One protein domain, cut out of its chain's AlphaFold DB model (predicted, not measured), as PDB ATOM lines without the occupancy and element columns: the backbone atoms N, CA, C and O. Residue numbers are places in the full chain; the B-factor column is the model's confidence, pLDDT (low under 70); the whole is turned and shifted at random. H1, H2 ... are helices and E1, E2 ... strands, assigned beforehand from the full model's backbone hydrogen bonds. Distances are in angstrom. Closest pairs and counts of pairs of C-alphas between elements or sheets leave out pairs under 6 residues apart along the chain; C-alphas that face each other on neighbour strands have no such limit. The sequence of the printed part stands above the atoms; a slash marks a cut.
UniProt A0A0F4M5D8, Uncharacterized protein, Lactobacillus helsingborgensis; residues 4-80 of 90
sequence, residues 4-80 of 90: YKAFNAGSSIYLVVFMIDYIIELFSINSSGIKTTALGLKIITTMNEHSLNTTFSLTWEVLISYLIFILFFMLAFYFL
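Overview. This is residues 4 to 80 of the 90 residues of an uncharacterized protein of Lactobacillus helsingborgensis (UniProt A0A0F4M5D8). Two long helices, H1 and H2, cross near Gly 10 and Ile 70 in one half of a rod and spread apart towards the other half, where a narrow antiparallel sheet of three strands runs on to the far end. The link of residues 37 to 41, between E1 and E2, reaches back into the gap between the spread helices, while the turn from E2 to E3 makes the far tip of the sheet. The printed part has 77 residues, with two named helices and three named strands in the order H1 E1 E2 E3 H2; the class is mixed, helices and strands. The sheet's order is E1 - E2 - E3, a meander, each strand the antiparallel neighbour of the one before. The whole is loose, with a radius of gyration of the C-alphas of 15.6 A, and spans 54 by 18 by 16 A.

Along the chain. Find C-alpha 4 at (-4.893, -44.875, -39.005); from there H1 runs through residues 4 to 27, 34.8 A from first to last C-alpha. Next come the strands: E1, residues 33 to 36, is 10.1 A long, E2, residues 42 to 48, is 19.6 A long, and E3, residues 51 to 57, is 19.5 A long. Look for C-alpha 48, where E2 ends, at (-49.756, -44.887, -24.234). H2 then takes residues 60 to 80 over 30.3 A and ends at C-alpha 80 at (1.438, -36.417, -27.386).

Arrangement. Begin with H1, which touches H2 with its residues 6 to 14 alone; the closest C-alphas are those of Gly 10 and Ile 70, 6.3 A apart. Their lines stand at a steep tilt of 45 degrees, and they run opposite ways. Farther along, H1 only grazes the sheet with its residues 22 to 26; the closest C-alphas of H1 and E2 are those of Leu 26 and Ile 43, 7.9 A apart. E1 and E2 form a hairpin, with N 35 and O 43 within hydrogen-bond range at 2.9 A. E2, the inner strand, forms a second hairpin with E3, where you find N 46 and O 53 at 2.8 A and N 57 and O 42 at 2.9 A. H2 is not on the sheet, and it is apart from E1 and E2. In H1 and H2 every O i to N i+4 pair is within hydrogen-bond range.

Size, cuts and confidence. Look to Glu 49 and Phe 79 for the two C-alphas farthest apart, 54.8 A. The printed part has no cut, and its four links are tight. The mean pLDDT of the printed part is 90.6, and no printed residue of this model is under 70.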
ATOM      1  N   TYR A   4      -3.680 -44.077 -38.771       89.38
ATOM      2  CA  TYR A   4      -4.893 -44.875 -39.005       89.38
ATOM      3  C   TYR A   4      -5.322 -45.691 -37.773       89.38
ATOM      4  O   TYR A   4      -6.511 -45.834 -37.511       89.38
ATOM      5  N   LYS A   5      -4.365 -46.194 -36.976       90.69
ATOM      6  CA  LYS A   5      -4.670 -46.911 -35.724       90.69
ATOM      7  C   LYS A   5      -5.212 -45.954 -34.666       90.69
ATOM      8  O   LYS A   5      -6.107 -46.329 -33.921       90.69
ATOM      9  N   ALA A   6      -4.680 -44.730 -34.612       90.88
ATOM     10  CA  ALA A   6      -5.181 -43.680 -33.729       90.88
ATOM     11  C   ALA A   6      -6.598 -43.246 -34.112       90.88
ATOM     12  O   ALA A   6      -7.447 -43.167 -33.235       90.88
ATOM     13  N   PHE A   7      -6.869 -43.066 -35.406       93.94
ATOM     14  CA  PHE A   7      -8.216 -42.790 -35.895       93.94
ATOM     15  C   PHE A   7      -9.188 -43.910 -35.511       93.94
ATOM     16  O   PHE A   7     -10.197 -43.639 -34.876       93.94
ATOM     17  N   ASN A   8      -8.843 -45.173 -35.790       94.69
ATOM     18  CA  ASN A   8      -9.719 -46.305 -35.475       94.69
ATOM     19  C   ASN A   8      -9.996 -46.439 -33.965       94.69
ATOM     20  O   ASN A   8     -11.123 -46.705 -33.553       94.69
ATOM     21  N   ALA A   9      -8.975 -46.213 -33.130       94.50
ATOM     22  CA  ALA A   9      -9.138 -46.179 -31.680       94.50
ATOM     23  C   ALA A   9     -10.034 -45.010 -31.240       94.50
ATOM     24  O   ALA A   9     -10.942 -45.217 -30.443       94.50
ATOM     25  N   GLY A  10      -9.827 -43.809 -31.791       95.31
ATOM     26  CA  GLY A  10     -10.658 -42.636 -31.520       95.31
ATOM     27  C   GLY A  10     -12.122 -42.860 -31.899       95.31
ATOM     28  O   GLY A  10     -13.004 -42.606 -31.086       95.31
ATOM     29  N   SER A  11     -12.392 -43.417 -33.082       96.25
ATOM     30  CA  SER A  11     -13.752 -43.757 -33.517       96.25
ATOM     31  C   SER A  11     -14.395 -44.808 -32.613       96.25
ATOM     32  O   SER A  11     -15.559 -44.668 -32.249       96.25
ATOM     33  N   SER A  12     -13.636 -45.825 -32.193       96.56
ATOM     34  CA  SER A  12     -14.128 -46.844 -31.257       96.56
ATOM     35  C   SER A  12     -14.475 -46.235 -29.896       96.56
ATOM     36  O   SER A  12     -15.529 -46.529 -29.343       96.56
ATOM     37  N   ILE A  13     -13.625 -45.343 -29.377       96.69
ATOM     38  CA  ILE A  13     -13.881 -44.617 -28.126       96.69
ATOM     39  C   ILE A  13     -15.138 -43.756 -28.262       96.69
ATOM     40  O   ILE A  13     -15.995 -43.805 -27.384       96.69
ATOM     41  N   TYR A  14     -15.282 -43.014 -29.363       96.69
ATOM     42  CA  TYR A  14     -16.476 -42.208 -29.603       96.69
ATOM     43  C   TYR A  14     -17.741 -43.066 -29.614       96.69
ATOM     44  O   TYR A  14     -18.712 -42.700 -28.968       96.69
ATOM     45  N   LEU A  15     -17.731 -44.222 -30.287       96.31
ATOM     46  CA  LEU A  15     -18.886 -45.124 -30.314       96.31
ATOM     47  C   LEU A  15     -19.265 -45.623 -28.917       96.31
ATOM     48  O   LEU A  15     -20.449 -45.684 -28.599       96.31
ATOM     49  N   VAL A  16     -18.280 -45.938 -28.072       97.12
ATOM     50  CA  VAL A  16     -18.538 -46.333 -26.680       97.12
ATOM     51  C   VAL A  16     -19.167 -45.180 -25.898       97.12
ATOM     52  O   VAL A  16     -20.176 -45.382 -25.229       97.12
ATOM     53  N   VAL A  17     -18.621 -43.966 -26.008       96.38
ATOM     54  CA  VAL A  17     -19.177 -42.776 -25.338       96.38
ATOM     55  C   VAL A  17     -20.585 -42.461 -25.856       96.38
ATOM     56  O   VAL A  17     -21.478 -42.193 -25.060       96.38
ATOM     57  N   PHE A  18     -20.805 -42.574 -27.166       95.69
ATOM     58  CA  PHE A  18     -22.104 -42.414 -27.816       95.69
ATOM     59  C   PHE A  18     -23.140 -43.405 -27.300       95.69
ATOM     60  O   PHE A  18     -24.265 -43.031 -26.981       95.69
ATOM     61  N   MET A  19     -22.744 -44.666 -27.157       95.06
ATOM     62  CA  MET A  19     -23.611 -45.711 -26.632       95.06
ATOM     63  C   MET A  19     -23.943 -45.493 -25.150       95.06
ATOM     64  O   MET A  19     -25.077 -45.728 -24.746       95.06
ATOM     65  N   ILE A  20     -22.991 -45.008 -24.348       95.69
ATOM     66  CA  ILE A  20     -23.230 -44.667 -22.938       95.69
ATOM     67  C   ILE A  20     -24.193 -43.477 -22.814       95.69
ATOM     68  O   ILE A  20     -25.168 -43.583 -22.075       95.69
ATOM     69  N   ASP A  21     -23.957 -42.382 -23.546       94.69
ATOM     70  CA  ASP A  21     -24.838 -41.198 -23.585       94.69
ATOM     71  C   ASP A  21     -26.273 -41.589 -23.958       94.69
ATOM     72  O   ASP A  21     -27.232 -41.238 -23.271       94.69
ATOM     73  N   TYR A  22     -26.407 -42.422 -24.993       91.62
ATOM     74  CA  TYR A  22     -27.682 -42.995 -25.401       91.62
ATOM     75  C   TYR A  22     -28.371 -43.780 -24.276       91.62
ATOM     76  O   TYR A  22     -29.544 -43.536 -24.000       91.62
ATOM     77  N   ILE A  23     -27.669 -44.721 -23.635       92.38
ATOM     78  CA  ILE A  23     -28.246 -45.568 -22.583       92.38
ATOM     79  C   ILE A  23     -28.712 -44.709 -21.402       92.38
ATOM     80  O   ILE A  23     -29.815 -44.913 -20.896       92.38
ATOM     81  N   ILE A  24     -27.899 -43.738 -20.982       91.88
ATOM     82  CA  ILE A  24     -28.236 -42.831 -19.879       91.88
ATOM     83  C   ILE A  24     -29.506 -42.044 -20.206       91.88
ATOM     84  O   ILE A  24     -30.422 -42.005 -19.383       91.88
ATOM     85  N   GLU A  25     -29.595 -41.454 -21.401       91.44
ATOM     86  CA  GLU A  25     -30.774 -40.671 -21.768       91.44
ATOM     87  C   GLU A  25     -32.011 -41.562 -21.920       91.44
ATOM     88  O   GLU A  25     -33.088 -41.173 -21.477       91.44
ATOM     89  N   LEU A  26     -31.865 -42.778 -22.461       88.75
ATOM     90  CA  LEU A  26     -32.963 -43.737 -22.605       88.75
ATOM     91  C   LEU A  26     -33.603 -44.077 -21.252       88.75
ATOM     92  O   LEU A  26     -34.827 -44.088 -21.133       88.75
ATOM     93  N   PHE A  27     -32.785 -44.315 -20.224       87.69
ATOM     94  CA  PHE A  27     -33.268 -44.596 -18.868       87.69
ATOM     95  C   PHE A  27     -33.737 -43.347 -18.104       87.69
ATOM     96  O   PHE A  27     -34.376 -43.476 -17.065       87.69
ATOM     97  N   SER A  28     -33.459 -42.146 -18.616       86.94
ATOM     98  CA  SER A  28     -33.908 -40.861 -18.059       86.94
ATOM     99  C   SER A  28     -35.290 -40.425 -18.586       86.94
ATOM    100  O   SER A  28     -35.823 -39.372 -18.211       86.94
ATOM    101  N   ILE A  29     -35.898 -41.200 -19.492       83.38
ATOM    102  CA  ILE A  29     -37.205 -40.885 -20.078       83.38
ATOM    103  C   ILE A  29     -38.316 -41.229 -19.083       83.38
ATOM    104  O   ILE A  29     -38.722 -42.380 -18.944       83.38
ATOM    105  N   ASN A  30     -38.847 -40.194 -18.432       77.62
ATOM    106  CA  ASN A  30     -39.924 -40.317 -17.443       77.62
ATOM    107  C   ASN A  30     -41.320 -39.967 -17.994       77.62
ATOM    108  O   ASN A  30     -42.308 -40.097 -17.275       77.62
ATOM    109  N   SER A  31     -41.430 -39.495 -19.241       77.88
ATOM    110  CA  SER A  31     -42.703 -39.118 -19.870       77.88
ATOM    111  C   SER A  31     -42.620 -39.103 -21.400       77.88
ATOM    112  O   SER A  31     -41.530 -39.088 -21.979       77.88
ATOM    113  N   SER A  32     -43.784 -39.084 -22.063       82.19
ATOM    114  CA  SER A  32     -43.882 -38.824 -23.504       82.19
ATOM    115  C   SER A  32     -43.227 -37.493 -23.857       82.19
ATOM    116  O   SER A  32     -43.499 -36.469 -23.229       82.19
ATOM    117  N   GLY A  33     -42.396 -37.489 -24.893       85.12
ATOM    118  CA  GLY A  33     -41.705 -36.284 -25.308       85.12
ATOM    119  C   GLY A  33     -40.616 -36.519 -26.340       85.12
ATOM    120  O   GLY A  33     -40.296 -37.645 -26.724       85.12
ATOM    121  N   ILE A  34     -40.052 -35.401 -26.782       87.44
ATOM    122  CA  ILE A  34     -38.882 -35.355 -27.647       87.44
ATOM    123  C   ILE A  34     -37.706 -34.938 -26.775       87.44
ATOM    124  O   ILE A  34     -37.730 -33.860 -26.180       87.44
ATOM    125  N   LYS A  35     -36.679 -35.778 -26.725       88.69
ATOM    126  CA  LYS A  35     -35.413 -35.479 -26.065       88.69
ATOM    127  C   LYS A  35     -34.257 -35.632 -27.037       88.69
ATOM    128  O   LYS A  35     -34.285 -36.501 -27.904       88.69
ATOM    129  N   THR A  36     -33.248 -34.790 -26.884       89.31
ATOM    130  CA  THR A  36     -32.000 -34.876 -27.642       89.31
ATOM    131  C   THR A  36     -30.882 -35.184 -26.657       89.31
ATOM    132  O   THR A  36     -30.767 -34.488 -25.650       89.31
ATOM    133  N   THR A  37     -30.101 -36.233 -26.920       91.94
ATOM    134  CA  THR A  37     -28.955 -36.602 -26.074       91.94
ATOM    135  C   THR A  37     -27.833 -35.571 -26.197       91.94
ATOM    136  O   THR A  37     -27.833 -34.750 -27.120       91.94
ATOM    137  N   ALA A  38     -26.829 -35.626 -25.316       91.25
ATOM    138  CA  ALA A  38     -25.711 -34.683 -25.366       91.25
ATOM    139  C   ALA A  38     -24.920 -34.773 -26.683       91.25
ATOM    140  O   ALA A  38     -24.348 -33.783 -27.139       91.25
ATOM    141  N   LEU A  39     -24.905 -35.950 -27.316       93.88
ATOM    142  CA  LEU A  39     -24.237 -36.182 -28.597       93.88
ATOM    143  C   LEU A  39     -25.146 -35.995 -29.817       93.88
ATOM    144  O   LEU A  39     -24.704 -36.243 -30.941       93.88
ATOM    145  N   GLY A  40     -26.376 -35.516 -29.614       90.69
ATOM    146  CA  GLY A  40     -27.278 -35.091 -30.682       90.69
ATOM    147  C   GLY A  40     -28.255 -36.160 -31.163       90.69
ATOM    148  O   GLY A  40     -28.971 -35.943 -32.143       90.69
ATOM    149  N   LEU A  41     -28.319 -37.333 -30.524       93.56
ATOM    150  CA  LEU A  41     -29.300 -38.348 -30.907       93.56
ATOM    151  C   LEU A  41     -30.695 -37.885 -30.476       93.56
ATOM    152  O   LEU A  41     -30.928 -37.598 -29.305       93.56
ATOM    153  N   LYS A  42     -31.644 -37.832 -31.412       92.94
ATOM    154  CA  LYS A  42     -33.021 -37.453 -31.099       92.94
ATOM    155  C   LYS A  42     -33.833 -38.696 -30.758       92.94
ATOM    156  O   LYS A  42     -33.953 -39.611 -31.574       92.94
ATOM    157  N   ILE A  43     -34.414 -38.696 -29.567       90.50
ATOM    158  CA  ILE A  43     -35.255 -39.755 -29.023       90.50
ATOM    159  C   ILE A  43     -36.680 -39.219 -28.894       90.50
ATOM    160  O   ILE A  43     -36.933 -38.230 -28.208       90.50
ATOM    161  N   ILE A  44     -37.618 -39.861 -29.581       89.69
ATOM    162  CA  ILE A  44     -39.037 -39.509 -29.560       89.69
ATOM    163  C   ILE A  44     -39.763 -40.635 -28.844       89.69
ATOM    164  O   ILE A  44     -39.839 -41.740 -29.371       89.69
ATOM    165  N   THR A  45     -40.297 -40.361 -27.660       89.00
ATOM    166  CA  THR A  45     -41.043 -41.353 -26.885       89.00
ATOM    167  C   THR A  45     -42.510 -40.981 -26.834       89.00
ATOM    168  O   THR A  45     -42.872 -39.871 -26.450       89.00
ATOM    169  N   THR A  46     -43.358 -41.930 -27.211       84.94
ATOM    170  CA  THR A  46     -44.810 -41.856 -27.072       84.94
ATOM    171  C   THR A  46     -45.238 -42.968 -26.119       84.94
ATOM    172  O   THR A  46     -45.234 -44.143 -26.488       84.94
ATOM    173  N   MET A  47     -45.562 -42.608 -24.878       81.56
ATOM    174  CA  MET A  47     -46.229 -43.497 -23.927       81.56
ATOM    175  C   MET A  47     -47.736 -43.457 -24.164       81.56
ATOM    176  O   MET A  47     -48.342 -42.387 -24.205       81.56
ATOM    177  N   ASN A  48     -48.322 -44.642 -24.288       80.69
ATOM    178  CA  ASN A  48     -49.756 -44.887 -24.234       80.69
ATOM    179  C   ASN A  48     -50.043 -45.860 -23.073       80.69
ATOM    180  O   ASN A  48     -49.113 -46.510 -22.598       80.69
ATOM    181  N   GLU A  49     -51.299 -46.012 -22.639       73.38
ATOM    182  CA  GLU A  49     -51.660 -46.811 -21.442       73.38
ATOM    183  C   GLU A  49     -51.176 -48.278 -21.481       73.38
ATOM    184  O   GLU A  49     -51.008 -48.911 -20.440       73.38
ATOM    185  N   HIS A  50     -50.896 -48.811 -22.675       72.25
ATOM    186  CA  HIS A  50     -50.456 -50.193 -22.886       72.25
ATOM    187  C   HIS A  50     -49.097 -50.347 -23.579       72.25
ATOM    188  O   HIS A  50     -48.643 -51.475 -23.771       72.25
ATOM    189  N   SER A  51     -48.437 -49.259 -23.988       71.69
ATOM    190  CA  SER A  51     -47.208 -49.376 -24.781       71.69
ATOM    191  C   SER A  51     -46.312 -48.152 -24.692       71.69
ATOM    192  O   SER A  51     -46.776 -47.015 -24.793       71.69
ATOM    193  N   LEU A  52     -45.011 -48.406 -24.623       79.69
ATOM    194  CA  LEU A  52     -43.963 -47.403 -24.722       79.69
ATOM    195  C   LEU A  52     -43.341 -47.531 -26.115       79.69
ATOM    196  O   LEU A  52     -42.666 -48.517 -26.404       79.69
ATOM    197  N   ASN A  53     -43.627 -46.574 -27.000       83.81
ATOM    198  CA  ASN A  53     -43.046 -46.541 -28.338       83.81
ATOM    199  C   ASN A  53     -41.932 -45.495 -28.386       83.81
ATOM    200  O   ASN A  53     -42.192 -44.315 -28.140       83.81
ATOM    201  N   THR A  54     -40.715 -45.917 -28.720       85.00
ATOM    202  CA  THR A  54     -39.548 -45.033 -28.792       85.00
ATOM    203  C   THR A  54     -38.938 -45.090 -30.183       85.00
ATOM    204  O   THR A  54     -38.501 -46.141 -30.644       85.00
ATOM    205  N   THR A  55     -38.877 -43.938 -30.839       88.38
ATOM    206  CA  THR A  55     -38.282 -43.770 -32.163       88.38
ATOM    207  C   THR A  55     -36.966 -43.017 -32.043       88.38
ATOM    208  O   THR A  55     -36.894 -41.968 -31.395       88.38
ATOM    209  N   PHE A  56     -35.930 -43.523 -32.708       89.19
ATOM    210  CA  PHE A  56     -34.610 -42.899 -32.741       89.19
ATOM    211  C   PHE A  56     -34.381 -42.234 -34.090       89.19
ATOM    212  O   PHE A  56     -34.616 -42.834 -35.138       89.19
ATOM    213  N   SER A  57     -33.891 -41.002 -34.063       90.56
ATOM    214  CA  SER A  57     -33.507 -40.270 -35.260       90.56
ATOM    215  C   SER A  57     -32.079 -39.778 -35.101       90.56
ATOM    216  O   SER A  57     -31.789 -38.965 -34.220       90.56
ATOM    217  N   LEU A  58     -31.193 -40.230 -35.989       91.12
ATOM    218  CA  LEU A  58     -29.908 -39.566 -36.161       91.12
ATOM    219  C   LEU A  58     -30.156 -38.155 -36.690       91.12
ATOM    220  O   LEU A  58     -30.943 -37.951 -37.616       91.12
ATOM    221  N   THR A  59     -29.483 -37.190 -36.087       93.25
ATOM    222  CA  THR A  59     -29.498 -35.798 -36.524       93.25
ATOM    223  C   THR A  59     -28.124 -35.427 -37.075       93.25
ATOM    224  O   THR A  59     -27.131 -36.129 -36.866       93.25
ATOM    225  N   TRP A  60     -28.045 -34.280 -37.749       93.50
ATOM    226  CA  TRP A  60     -26.765 -33.703 -38.161       93.50
ATOM    227  C   TRP A  60     -25.848 -33.375 -36.978       93.50
ATOM    228  O   TRP A  60     -24.630 -33.367 -37.141       93.50
ATOM    229  N   GLU A  61     -26.407 -33.172 -35.782       93.25
ATOM    230  CA  GLU A  61     -25.641 -32.906 -34.562       93.25
ATOM    231  C   GLU A  61     -24.754 -34.097 -34.183       93.25
ATOM    232  O   GLU A  61     -23.633 -33.889 -33.727       93.25
ATOM    233  N   VAL A  62     -25.185 -35.333 -34.471       94.19
ATOM    234  CA  VAL A  62     -24.370 -36.546 -34.272       94.19
ATOM    235  C   VAL A  62     -23.135 -36.534 -35.173       94.19
ATOM    236  O   VAL A  62     -22.025 -36.828 -34.735       94.19
ATOM    237  N   LEU A  63     -23.300 -36.149 -36.443       94.06
ATOM    238  CA  LEU A  63     -22.172 -36.054 -37.368       94.06
ATOM    239  C   LEU A  63     -21.201 -34.947 -36.940       94.06
ATOM    240  O   LEU A  63     -19.986 -35.144 -36.963       94.06
ATOM    241  N   ILE A  64     -21.734 -33.795 -36.535       95.19
ATOM    242  CA  ILE A  64     -20.934 -32.658 -36.073       95.19
ATOM    243  C   ILE A  64     -20.168 -33.030 -34.798       95.19
ATOM    244  O   ILE A  64     -18.961 -32.800 -34.732       95.19
ATOM    245  N   SER A  65     -20.824 -33.657 -33.816       95.44
ATOM    246  CA  SER A  65     -20.183 -34.065 -32.562       95.44
ATOM    247  C   SER A  65     -19.086 -35.107 -32.800       95.44
ATOM    248  O   SER A  65     -18.006 -35.004 -32.215       95.44
ATOM    249  N   TYR A  66     -19.297 -36.041 -33.733       95.75
ATOM    250  CA  TYR A  66     -18.272 -36.991 -34.165       95.75
ATOM    251  C   TYR A  66     -17.059 -36.307 -34.806       95.75
ATOM    252  O   TYR A  66     -15.917 -36.576 -34.422       95.75
ATOM    253  N   LEU A  67     -17.288 -35.406 -35.769       96.12
ATOM    254  CA  LEU A  67     -16.212 -34.688 -36.459       96.12
ATOM    255  C   LEU A  67     -15.378 -33.855 -35.483       96.12
ATOM    256  O   LEU A  67     -14.148 -33.900 -35.535       96.12
ATOM    257  N   ILE A  68     -16.040 -33.147 -34.566       96.25
ATOM    258  CA  ILE A  68     -15.385 -32.365 -33.516       96.25
ATOM    259  C   ILE A  68     -14.537 -33.280 -32.626       96.25
ATOM    260  O   ILE A  68     -13.349 -33.016 -32.429       96.25
ATOM    261  N   PHE A  69     -15.111 -34.379 -32.130       96.69
ATOM    262  CA  PHE A  69     -14.403 -35.314 -31.258       96.69
ATOM    263  C   PHE A  69     -13.154 -35.894 -31.925       96.69
ATOM    264  O   PHE A  69     -12.069 -35.868 -31.342       96.69
ATOM    265  N   ILE A  70     -13.278 -36.389 -33.158       95.75
ATOM    266  CA  ILE A  70     -12.152 -36.970 -33.896       95.75
ATOM    267  C   ILE A  70     -11.065 -35.935 -34.162       95.75
ATOM    268  O   ILE A  70      -9.880 -36.248 -34.028       95.75
ATOM    269  N   LEU A  71     -11.445 -34.705 -34.507       96.00
ATOM    270  CA  LEU A  71     -10.491 -33.626 -34.733       96.00
ATOM    271  C   LEU A  71      -9.685 -33.333 -33.460       96.00
ATOM    272  O   LEU A  71      -8.453 -33.304 -33.510       96.00
ATOM    273  N   PHE A  72     -10.350 -33.227 -32.305       95.94
ATOM    274  CA  PHE A  72      -9.677 -33.070 -31.013       95.94
ATOM    275  C   PHE A  72      -8.812 -34.278 -30.639       95.94
ATOM    276  O   PHE A  72      -7.672 -34.104 -30.206       95.94
ATOM    277  N   PHE A  73      -9.303 -35.501 -30.848       95.12
ATOM    278  CA  PHE A  73      -8.567 -36.726 -30.531       95.12
ATOM    279  C   PHE A  73      -7.280 -36.847 -31.356       95.12
ATOM    280  O   PHE A  73      -6.209 -37.162 -30.830       95.12
ATOM    281  N   MET A  74      -7.358 -36.545 -32.653       93.81
ATOM    282  CA  MET A  74      -6.208 -36.582 -33.554       93.81
ATOM    283  C   MET A  74      -5.202 -35.470 -33.244       93.81
ATOM    284  O   MET A  74      -3.994 -35.726 -33.268       93.81
ATOM    285  N   LEU A  75      -5.673 -34.266 -32.894       94.50
ATOM    286  CA  LEU A  75      -4.812 -33.184 -32.409       94.50
ATOM    287  C   LEU A  75      -4.079 -33.596 -31.128       94.50
ATOM    288  O   LEU A  75      -2.852 -33.509 -31.073       94.50
ATOM    289  N   ALA A  76      -4.798 -34.115 -30.131       93.00
ATOM    290  CA  ALA A  76      -4.206 -34.593 -28.884       93.00
ATOM    291  C   ALA A  76      -3.156 -35.684 -29.144       93.00
ATOM    292  O   ALA A  76      -2.035 -35.608 -28.638       93.00
ATOM    293  N   PHE A  77      -3.465 -36.657 -30.006       92.25
ATOM    294  CA  PHE A  77      -2.520 -37.702 -30.394       92.25
ATOM    295  C   PHE A  77      -1.259 -37.136 -31.068       92.25
ATOM    296  O   PHE A  77      -0.141 -37.572 -30.771       92.25
ATOM    297  N   TYR A  78      -1.412 -36.148 -31.953       92.19
ATOM    298  CA  TYR A  78      -0.289 -35.467 -32.596       92.19
ATOM    299  C   TYR A  78       0.616 -34.763 -31.575       92.19
ATOM    300  O   TYR A  78       1.835 -34.968 -31.595       92.19
ATOM    301  N   PHE A  79       0.038 -33.994 -30.646       92.69
ATOM    302  CA  PHE A  79       0.796 -33.313 -29.592       92.69
ATOM    303  C   PHE A  79       1.504 -34.299 -28.657       92.69
ATOM    304  O   PHE A  79       2.698 -34.139 -28.403       92.69
ATOM    305  N   LEU A  80       0.835 -35.373 -28.226       89.56
ATOM    306  CA  LEU A  80       1.438 -36.417 -27.386       89.56
ATOM    307  C   LEU A  80       2.635 -37.088 -28.069       89.56
ATOM    308  O   LEU A  80       3.670 -37.329 -27.442       89.56
TER     309      LEU A  80